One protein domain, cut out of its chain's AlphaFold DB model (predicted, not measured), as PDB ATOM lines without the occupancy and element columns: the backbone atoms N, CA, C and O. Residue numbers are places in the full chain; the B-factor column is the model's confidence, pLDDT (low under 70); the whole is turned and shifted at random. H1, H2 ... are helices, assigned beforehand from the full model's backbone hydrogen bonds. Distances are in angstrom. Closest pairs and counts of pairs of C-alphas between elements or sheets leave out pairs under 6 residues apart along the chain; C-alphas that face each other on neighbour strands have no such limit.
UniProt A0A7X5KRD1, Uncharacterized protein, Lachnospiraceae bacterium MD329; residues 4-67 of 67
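This is residues 4 to 67 of the 67 residues of an uncharacterized protein of Lachnospiraceae bacterium MD329 (UniProt A0A7X5KRD1). One long helix, H1, runs along one side, with the short helix H4 crossing its middle; two more short helices, H2 and H3, make a second pair, nearly at right angles to each other, with few contacts between the two pairs. The printed part has 64 residues with four named helices, in the order H1, H2, H3, H4, and no named strand: the class is all helix. It is compact, with a radius of gyration of the C-alphas of 11.0 A, and its rounded outline spans 28 by 27 by 19 A.

Find C-alpha 4 at (-6.846, 24.274, 123.253); from there H1 runs through residues 4 to 23, 28.1 A long, to C-alpha 23 at (0.844, -2.321, 118.705). Next look for H2 at residues 32 to 39 and H3 at residues 43 to 50, each 10.4 A long. H4, residues 59 to 66, also 10.4 A long, ends at C-alpha 66 at (-5.312, 15.925, 128.615).

Begin at H1, which touches H4 with residues 8 to 16 alone; the closest C-alphas are those of Leu 12 and Ala 63, 5.4 A apart. These two run opposite ways at a steep tilt of 49 degrees. H1 and H2 are close but not clearly touching, with the closest C-alphas, those of Phe 18 and Tyr 38, 7.8 A apart. H2 touches H3, about perpendicular at 84 degrees, and their closest C-alphas are those of Cys 36 and Phe 43, 6.2 A apart. H3 and H4 are close but not clearly touching; the closest C-alphas are those of Tyr 50 and Asn 65, 6.9 A apart. H1 and H3 are apart, as are H2 and H4. In H1, H2, H3 and H4 every O i to N i+4 pair is within hydrogen-bond range.

The two C-alphas farthest apart are those of Glu 6 and Lys 54, at 29.2 A, while those of Glu 4 and Ser 67, the first and last printed, are 6.3 A apart. The printed part has no cut. The link from H2 to H3 is tight, and those from H1 to H2 and from H3 to H4 are short. The mean pLDDT of the printed part is 83.3; look for values under 70 at residues 4 to 5 and residue 67.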
ATOM      1  N   GLU A   4      -6.291  25.631 123.084       56.12
ATOM      2  CA  GLU A   4      -6.846  24.274 123.253       56.12
ATOM      3  C   GLU A   4      -6.577  23.357 122.047       56.12
ATOM      4  O   GLU A   4      -6.435  22.147 122.201       56.12
ATOM      5  N   LYS A   5      -6.462  23.911 120.830       64.50
ATOM      6  CA  LYS A   5      -6.263  23.100 119.616       64.50
ATOM      7  C   LYS A   5      -4.826  22.622 119.429       64.50
ATOM      8  O   LYS A   5      -4.642  21.581 118.804       64.50
ATOM      9  N   GLU A   6      -3.837  23.369 119.914       71.56
ATOM     10  CA  GLU A   6      -2.420  22.995 119.792       71.56
ATOM     11  C   GLU A   6      -2.079  21.882 120.780       71.56
ATOM     12  O   GLU A   6      -1.667  20.810 120.352       71.56
ATOM     13  N   ALA A   7      -2.412  22.068 122.063       79.69
ATOM     14  CA  ALA A   7      -2.192  21.048 123.090       79.69
ATOM     15  C   ALA A   7      -2.886  19.719 122.744       79.69
ATOM     16  O   ALA A   7      -2.296  18.650 122.872       79.69
ATOM     17  N   TYR A   8      -4.119  19.778 122.228       84.44
ATOM     18  CA  TYR A   8      -4.821  18.589 121.755       84.44
ATOM     19  C   TYR A   8      -4.075  17.870 120.622       84.44
ATOM     20  O   TYR A   8      -3.973  16.645 120.646       84.44
ATOM     21  N   ARG A   9      -3.563  18.602 119.621       82.75
ATOM     22  CA  ARG A   9      -2.848  18.009 118.477       82.75
ATOM     23  C   ARG A   9      -1.550  17.344 118.913       82.75
ATOM     24  O   ARG A   9      -1.335  16.193 118.542       82.75
ATOM     25  N   ASP A  10      -0.768  18.029 119.739       85.81
ATOM     26  CA  ASP A  10       0.500  17.513 120.256       85.81
ATOM     27  C   ASP A  10       0.270  16.246 121.092       85.81
ATOM     28  O   ASP A  10       0.917  15.218 120.875       85.81
ATOM     29  N   ASN A  11      -0.734  16.269 121.977       86.94
ATOM     30  CA  ASN A  11      -1.123  15.104 122.773       86.94
ATOM     31  C   ASN A  11      -1.558  13.928 121.883       86.94
ATOM     32  O   ASN A  11      -1.194  12.779 122.130       86.94
ATOM     33  N   LEU A  12      -2.321  14.193 120.822       87.44
ATOM     34  CA  LEU A  12      -2.820  13.158 119.920       87.44
ATOM     35  C   LEU A  12      -1.691  12.532 119.088       87.44
ATOM     36  O   LEU A  12      -1.672  11.313 118.907       87.44
ATOM     37  N   GLU A  13      -0.733  13.325 118.608       87.81
ATOM     38  CA  GLU A  13       0.453  12.812 117.909       87.81
ATOM     39  C   GLU A  13       1.351  11.976 118.825       87.81
ATOM     40  O   GLU A  13       1.803  10.895 118.428       87.81
ATOM     41  N   ALA A  14       1.544  12.410 120.073       88.19
ATOM     42  CA  ALA A  14       2.291  11.650 121.069       88.19
ATOM     43  C   ALA A  14       1.627  10.293 121.365       88.19
ATOM     44  O   ALA A  14       2.296   9.257 121.372       88.19
ATOM     45  N   LEU A  15       0.301  10.271 121.536       87.75
ATOM     46  CA  LEU A  15      -0.460   9.042 121.785       87.75
ATOM     47  C   LEU A  15      -0.475   8.098 120.581       87.75
ATOM     48  O   LEU A  15      -0.345   6.885 120.751       87.75
ATOM     49  N   LYS A  16      -0.579   8.635 119.359       87.69
ATOM     50  CA  LYS A  16      -0.435   7.842 118.127       87.69
ATOM     51  C   LYS A  16       0.935   7.189 118.051       87.69
ATOM     52  O   LYS A  16       1.017   6.005 117.754       87.69
ATOM     53  N   SER A  17       1.991   7.941 118.346       87.75
ATOM     54  CA  SER A  17       3.363   7.428 118.324       87.75
ATOM     55  C   SER A  17       3.569   6.321 119.361       87.75
ATOM     56  O   SER A  17       4.158   5.286 119.046       87.75
ATOM     57  N   PHE A  18       3.013   6.490 120.564       87.56
ATOM     58  CA  PHE A  18       3.026   5.471 121.615       87.56
ATOM     59  C   PHE A  18       2.317   4.177 121.180       87.56
ATOM     60  O   PHE A  18       2.895   3.091 121.265       87.56
ATOM     61  N   LEU A  19       1.094   4.281 120.648       85.94
ATOM     62  CA  LEU A  19       0.344   3.113 120.180       85.94
ATOM     63  C   LEU A  19       0.986   2.441 118.968       85.94
ATOM     64  O   LEU A  19       1.065   1.215 118.924       85.94
ATOM     65  N   HIS A  20       1.497   3.222 118.019       86.06
ATOM     66  CA  HIS A  20       2.209   2.690 116.865       86.06
ATOM     67  C   HIS A  20       3.455   1.904 117.291       86.06
ATOM     68  O   HIS A  20       3.707   0.817 116.776       86.06
ATOM     69  N   GLY A  21       4.219   2.417 118.260       84.81
ATOM     70  CA  GLY A  21       5.391   1.726 118.798       84.81
ATOM     71  C   GLY A  21       5.043   0.405 119.489       84.81
ATOM     72  O   GLY A  21       5.767  -0.576 119.333       84.81
ATOM     73  N   LYS A  22       3.918   0.360 120.210       84.31
ATOM     74  CA  LYS A  22       3.513  -0.801 121.016       84.31
ATOM     75  C   LYS A  22       2.741  -1.863 120.229       84.31
ATOM     76  O   LYS A  22       3.007  -3.053 120.378       84.31
ATOM     77  N   TYR A  23       1.799  -1.443 119.389       83.31
ATOM     78  CA  TYR A  23       0.844  -2.321 118.705       83.31
ATOM     79  C   TYR A  23       0.975  -2.315 117.181       83.31
ATOM     80  O   TYR A  23       0.313  -3.113 116.522       83.31
ATOM     81  N   LYS A  24       1.805  -1.429 116.605       81.38
ATOM     82  CA  LYS A  24       1.854  -1.153 115.154       81.38
ATOM     83  C   LYS A  24       0.491  -0.767 114.562       81.38
ATOM     84  O   LYS A  24       0.287  -0.871 113.357       81.38
ATOM     85  N   ASP A  25      -0.432  -0.311 115.408       79.12
ATOM     86  CA  ASP A  25      -1.769   0.128 115.028       79.12
ATOM     87  C   ASP A  25      -2.135   1.405 115.789       79.12
ATOM     88  O   ASP A  25      -1.996   1.498 117.007       79.12
ATOM     89  N   ASN A  26      -2.641   2.384 115.045       74.50
ATOM     90  CA  ASN A  26      -3.046   3.693 115.548       74.50
ATOM     91  C   ASN A  26      -4.526   3.724 115.959       74.50
ATOM     92  O   ASN A  26      -4.986   4.727 116.501       74.50
ATOM     93  N   ARG A  27      -5.290   2.665 115.656       76.00
ATOM     94  CA  ARG A  27      -6.720   2.526 115.977       76.00
ATOM     95  C   ARG A  27      -6.973   1.681 117.222       76.00
ATOM     96  O   ARG A  27      -8.131   1.455 117.571       76.00
ATOM     97  N   HIS A  28      -5.916   1.222 117.890       79.50
ATOM     98  CA  HIS A  28      -6.050   0.442 119.108       79.50
ATOM     99  C   HIS A  28      -6.691   1.282 120.223       79.50
ATOM    100  O   HIS A  28      -6.342   2.447 120.424       79.50
ATOM    101  N   LEU A  29      -7.641   0.692 120.948       84.38
ATOM    102  CA  LEU A  29      -8.210   1.322 122.137       84.38
ATOM    103  C   LEU A  29      -7.186   1.252 123.266       84.38
ATOM    104  O   LEU A  29      -6.652   0.185 123.553       84.38
ATOM    105  N   MET A  30      -6.932   2.377 123.929       84.88
ATOM    106  CA  MET A  30      -6.035   2.399 125.078       84.88
ATOM    107  C   MET A  30      -6.734   1.776 126.277       84.88
ATOM    108  O   MET A  30      -7.776   2.259 126.727       84.88
ATOM    109  N   THR A  31      -6.157   0.715 126.821       88.06
ATOM    110  CA  THR A  31      -6.618   0.162 128.091       88.06
ATOM    111  C   THR A  31      -6.144   1.033 129.252       88.06
ATOM    112  O   THR A  31      -5.230   1.847 129.114       88.06
ATOM    113  N   ILE A  32      -6.720   0.835 130.441       86.75
ATOM    114  CA  ILE A  32      -6.255   1.544 131.645       86.75
ATOM    115  C   ILE A  32      -4.761   1.294 131.891       86.75
ATOM    116  O   ILE A  32      -4.051   2.206 132.294       86.75
ATOM    117  N   LYS A  33      -4.268   0.082 131.601       85.81
ATOM    118  CA  LYS A  33      -2.843  -0.245 131.739       85.81
ATOM    119  C   LYS A  33      -1.974   0.609 130.822       85.81
ATOM    120  O   LYS A  33      -0.965   1.126 131.281       85.81
ATOM    121  N   ASP A  34      -2.394   0.797 129.572       86.94
ATOM    122  CA  ASP A  34      -1.670   1.626 128.602       86.94
ATOM    123  C   ASP A  34      -1.638   3.087 129.031       86.94
ATOM    124  O   ASP A  34      -0.612   3.748 128.920       86.94
ATOM    125  N   VAL A  35      -2.752   3.586 129.570       86.94
ATOM    126  CA  VAL A  35      -2.826   4.952 130.092       86.94
ATOM    127  C   VAL A  35      -1.964   5.120 131.345       86.94
ATOM    128  O   VAL A  35      -1.270   6.127 131.479       86.94
ATOM    129  N   CYS A  36      -1.958   4.141 132.250       89.12
ATOM    130  CA  CYS A  36      -1.061   4.130 133.405       89.12
ATOM    131  C   CYS A  36       0.410   4.122 132.988       89.12
ATOM    132  O   CYS A  36       1.199   4.862 133.568       89.12
ATOM    133  N   GLU A  37       0.769   3.312 131.990       89.06
ATOM    134  CA  GLU A  37       2.125   3.222 131.449       89.06
ATOM    135  C   GLU A  37       2.546   4.534 130.778       89.06
ATOM    136  O   GLU A  37       3.630   5.039 131.051       89.06
ATOM    137  N   TYR A  38       1.656   5.135 129.985       86.12
ATOM    138  CA  TYR A  38       1.900   6.414 129.323       86.12
ATOM    139  C   TYR A  38       2.068   7.573 130.317       86.12
ATOM    140  O   TYR A  38       2.966   8.397 130.169       86.12
ATOM    141  N   LEU A  39       1.219   7.644 131.348       86.38
ATOM    142  CA  LEU A  39       1.251   8.725 132.339       86.38
ATOM    143  C   LEU A  39       2.240   8.482 133.490       86.38
ATOM    144  O   LEU A  39       2.504   9.403 134.266       86.38
ATOM    145  N   GLY A  40       2.718   7.248 133.673       87.44
ATOM    146  CA  GLY A  40       3.463   6.836 134.866       87.44
ATOM    147  C   GLY A  40       2.655   6.989 136.162       87.44
ATOM    148  O   GLY A  40       3.217   7.269 137.221       87.44
ATOM    149  N   ARG A  41       1.320   6.884 136.089       88.69
ATOM    150  CA  ARG A  41       0.404   7.111 137.222       88.69
ATOM    151  C   ARG A  41      -0.258   5.820 137.683       88.69
ATOM    152  O   ARG A  41      -0.434   4.878 136.912       88.69
ATOM    153  N   SER A  42      -0.666   5.804 138.952       88.19
ATOM    154  CA  SER A  42      -1.383   4.671 139.536       88.19
ATOM    155  C   SER A  42      -2.742   4.454 138.867       88.19
ATOM    156  O   SER A  42      -3.374   5.391 138.372       88.19
ATOM    157  N   PHE A  43      -3.200   3.203 138.894       85.88
ATOM    158  CA  PHE A  43      -4.502   2.796 138.368       85.88
ATOM    159  C   PHE A  43      -5.647   3.626 138.961       85.88
ATOM    160  O   PHE A  43      -6.472   4.150 138.217       85.88
ATOM    161  N   ASP A  44      -5.630   3.841 140.279       86.56
ATOM    162  CA  ASP A  44      -6.657   4.616 140.983       86.56
ATOM    163  C   ASP A  44      -6.710   6.071 140.515       86.56
ATOM    164  O   ASP A  44      -7.790   6.639 140.338       86.56
ATOM    165  N   TYR A  45      -5.545   6.684 140.272       87.50
ATOM    166  CA  TYR A  45      -5.478   8.048 139.758       87.50
ATOM    167  C   TYR A  45      -6.114   8.131 138.372       87.50
ATOM    168  O   TYR A  45      -6.930   9.021 138.115       87.50
ATOM    169  N   VAL A  46      -5.758   7.184 137.500       86.06
ATOM    170  CA  VAL A  46      -6.233   7.139 136.119       86.06
ATOM    171  C   VAL A  46      -7.735   6.872 136.061       86.06
ATOM    172  O   VAL A  46      -8.454   7.569 135.349       86.06
ATOM    173  N   GLN A  47      -8.230   5.916 136.844       84.44
ATOM    174  CA  GLN A  47      -9.647   5.577 136.878       84.44
ATOM    175  C   GLN A  47     -10.496   6.736 137.414       84.44
ATOM    176  O   GLN A  47     -11.554   7.027 136.858       84.44
ATOM    177  N   LYS A  48     -10.011   7.440 138.443       84.44
ATOM    178  CA  LYS A  48     -10.718   8.575 139.048       84.44
ATOM    179  C   LYS A  48     -10.774   9.809 138.141       84.44
ATOM    180  O   LYS A  48     -11.759  10.534 138.203       84.44
ATOM    181  N   HIS A  49      -9.742  10.055 137.329       83.69
ATOM    182  CA  HIS A  49      -9.651  11.267 136.497       83.69
ATOM    183  C   HIS A  49     -10.105  11.075 135.049       83.69
ATOM    184  O   HIS A  49     -10.648  12.007 134.468       83.69
ATOM    185  N   TYR A  50      -9.901   9.894 134.458       80.69
ATOM    186  CA  TYR A  50     -10.134   9.673 133.024       80.69
ATOM    187  C   TYR A  50     -11.311   8.743 132.718       80.69
ATOM    188  O   TYR A  50     -11.600   8.528 131.544       80.69
ATOM    189  N   ASN A  51     -11.974   8.203 133.751       79.44
ATOM    190  CA  ASN A  51     -13.169   7.350 133.677       79.44
ATOM    191  C   ASN A  51     -13.152   6.365 132.491       79.44
ATOM    192  O   ASN A  51     -14.066   6.323 131.667       79.44
ATOM    193  N   ILE A  52     -12.050   5.624 132.367       81.38
ATOM    194  CA  ILE A  52     -11.807   4.729 131.237       81.38
ATOM    195  C   ILE A  52     -12.723   3.515 131.358       81.38
ATOM    196  O   ILE A  52     -12.758   2.837 132.388       81.38
ATOM    197  N   ASP A  53     -13.436   3.232 130.275       80.38
ATOM    198  CA  ASP A  53     -14.384   2.135 130.214       80.38
ATOM    199  C   ASP A  53     -13.676   0.768 130.231       80.38
ATOM    200  O   ASP A  53     -12.492   0.652 129.898       80.38
ATOM    201  N   LYS A  54     -14.393  -0.319 130.553       75.12
ATOM    202  CA  LYS A  54     -13.786  -1.673 130.614       75.12
ATOM    203  C   LYS A  54     -13.163  -2.120 129.286       75.12
ATOM    204  O   LYS A  54     -12.290  -2.984 129.281       75.12
ATOM    205  N   LYS A  55     -13.627  -1.550 128.170       79.06
ATOM    206  CA  LYS A  55     -13.127  -1.811 126.813       79.06
ATOM    207  C   LYS A  55     -11.947  -0.913 126.411       79.06
ATOM    208  O   LYS A  55     -11.348  -1.162 125.371       79.06
ATOM    209  N   GLY A  56     -11.604   0.090 127.220       83.81
ATOM    210  CA  GLY A  56     -10.597   1.102 126.914       83.81
ATOM    211  C   GLY A  56     -11.191   2.421 126.417       83.81
ATOM    212  O   GLY A  56     -12.406   2.588 126.327       83.81
ATOM    213  N   ILE A  57     -10.314   3.370 126.106       86.81
ATOM    214  CA  ILE A  57     -10.639   4.718 125.630       86.81
ATOM    215  C   ILE A  57      -9.969   4.965 124.274       86.81
ATOM    216  O   ILE A  57      -8.866   4.480 124.016       86.81
ATOM    217  N   SER A  58     -10.625   5.706 123.380       86.75
ATOM    218  CA  SER A  58      -9.986   6.120 122.128       86.75
ATOM    219  C   SER A  58      -8.948   7.211 122.392       86.75
ATOM    220  O   SER A  58      -9.149   8.078 123.247       86.75
ATOM    221  N   ILE A  59      -7.861   7.212 121.618       86.06
ATOM    222  CA  ILE A  59      -6.807   8.236 121.711       86.06
ATOM    223  C   ILE A  59      -7.337   9.659 121.561       86.06
ATOM    224  O   ILE A  59      -6.829  10.569 122.196       86.06
ATOM    225  N   GLU A  60      -8.379   9.853 120.755       85.00
ATOM    226  CA  GLU A  60      -9.002  11.157 120.533       85.00
ATOM    227  C   GLU A  60      -9.706  11.649 121.796       85.00
ATOM    228  O   GLU A  60      -9.565  12.805 122.184       85.00
ATOM    229  N   THR A  61     -10.436  10.758 122.472       85.12
ATOM    230  CA  THR A  61     -11.132  11.095 123.719       85.12
ATOM    231  C   THR A  61     -10.125  11.329 124.837       85.12
ATOM    232  O   THR A  61     -10.251  12.284 125.599       85.12
ATOM    233  N   PHE A  62      -9.082  10.501 124.907       85.56
ATOM    234  CA  PHE A  62      -8.030  10.656 125.902       85.56
ATOM    235  C   PHE A  62      -7.208  11.937 125.691       85.56
ATOM    236  O   PHE A  62      -6.986  12.673 126.647       85.56
ATOM    237  N   ALA A  63      -6.851  12.271 124.447       85.50
ATOM    238  CA  ALA A  63      -6.158  13.514 124.108       85.50
ATOM    239  C   ALA A  63      -6.962  14.765 124.497       85.50
ATOM    240  O   ALA A  63      -6.362  15.751 124.919       85.50
ATOM    241  N   ARG A  64      -8.302  14.726 124.399       83.38
ATOM    242  CA  ARG A  64      -9.173  15.816 124.883       83.38
ATOM    243  C   ARG A  64      -9.196  15.940 126.398       83.38
ATOM    244  O   ARG A  64      -9.328  17.042 126.899       83.38
ATOM    245  N   ASN A  65      -9.083  14.833 127.125       82.12
ATOM    246  CA  ASN A  65      -9.035  14.878 128.588       82.12
ATOM    247  C   ASN A  65      -7.683  15.390 129.120       82.12
ATOM    248  O   ASN A  65      -7.584  15.715 130.298       82.12
ATOM    249  N   LEU A  66      -6.643  15.411 128.279       79.38
ATOM    250  CA  LEU A  66      -5.312  15.925 128.615       79.38
ATOM    251  C   LEU A  66      -5.131  17.420 128.309       79.38
ATOM    252  O   LEU A  66      -4.161  18.007 128.787       79.38
ATOM    253  N   SER A  67      -6.004  18.007 127.483       67.81
ATOM    254  CA  SER A  67      -6.002  19.433 127.121       67.81
ATOM    255  C   SER A  67      -6.897  20.244 128.045       67.81
ATOM    256  O   SER A  67      -6.444  21.322 128.484       67.81
TER     257      SER A  67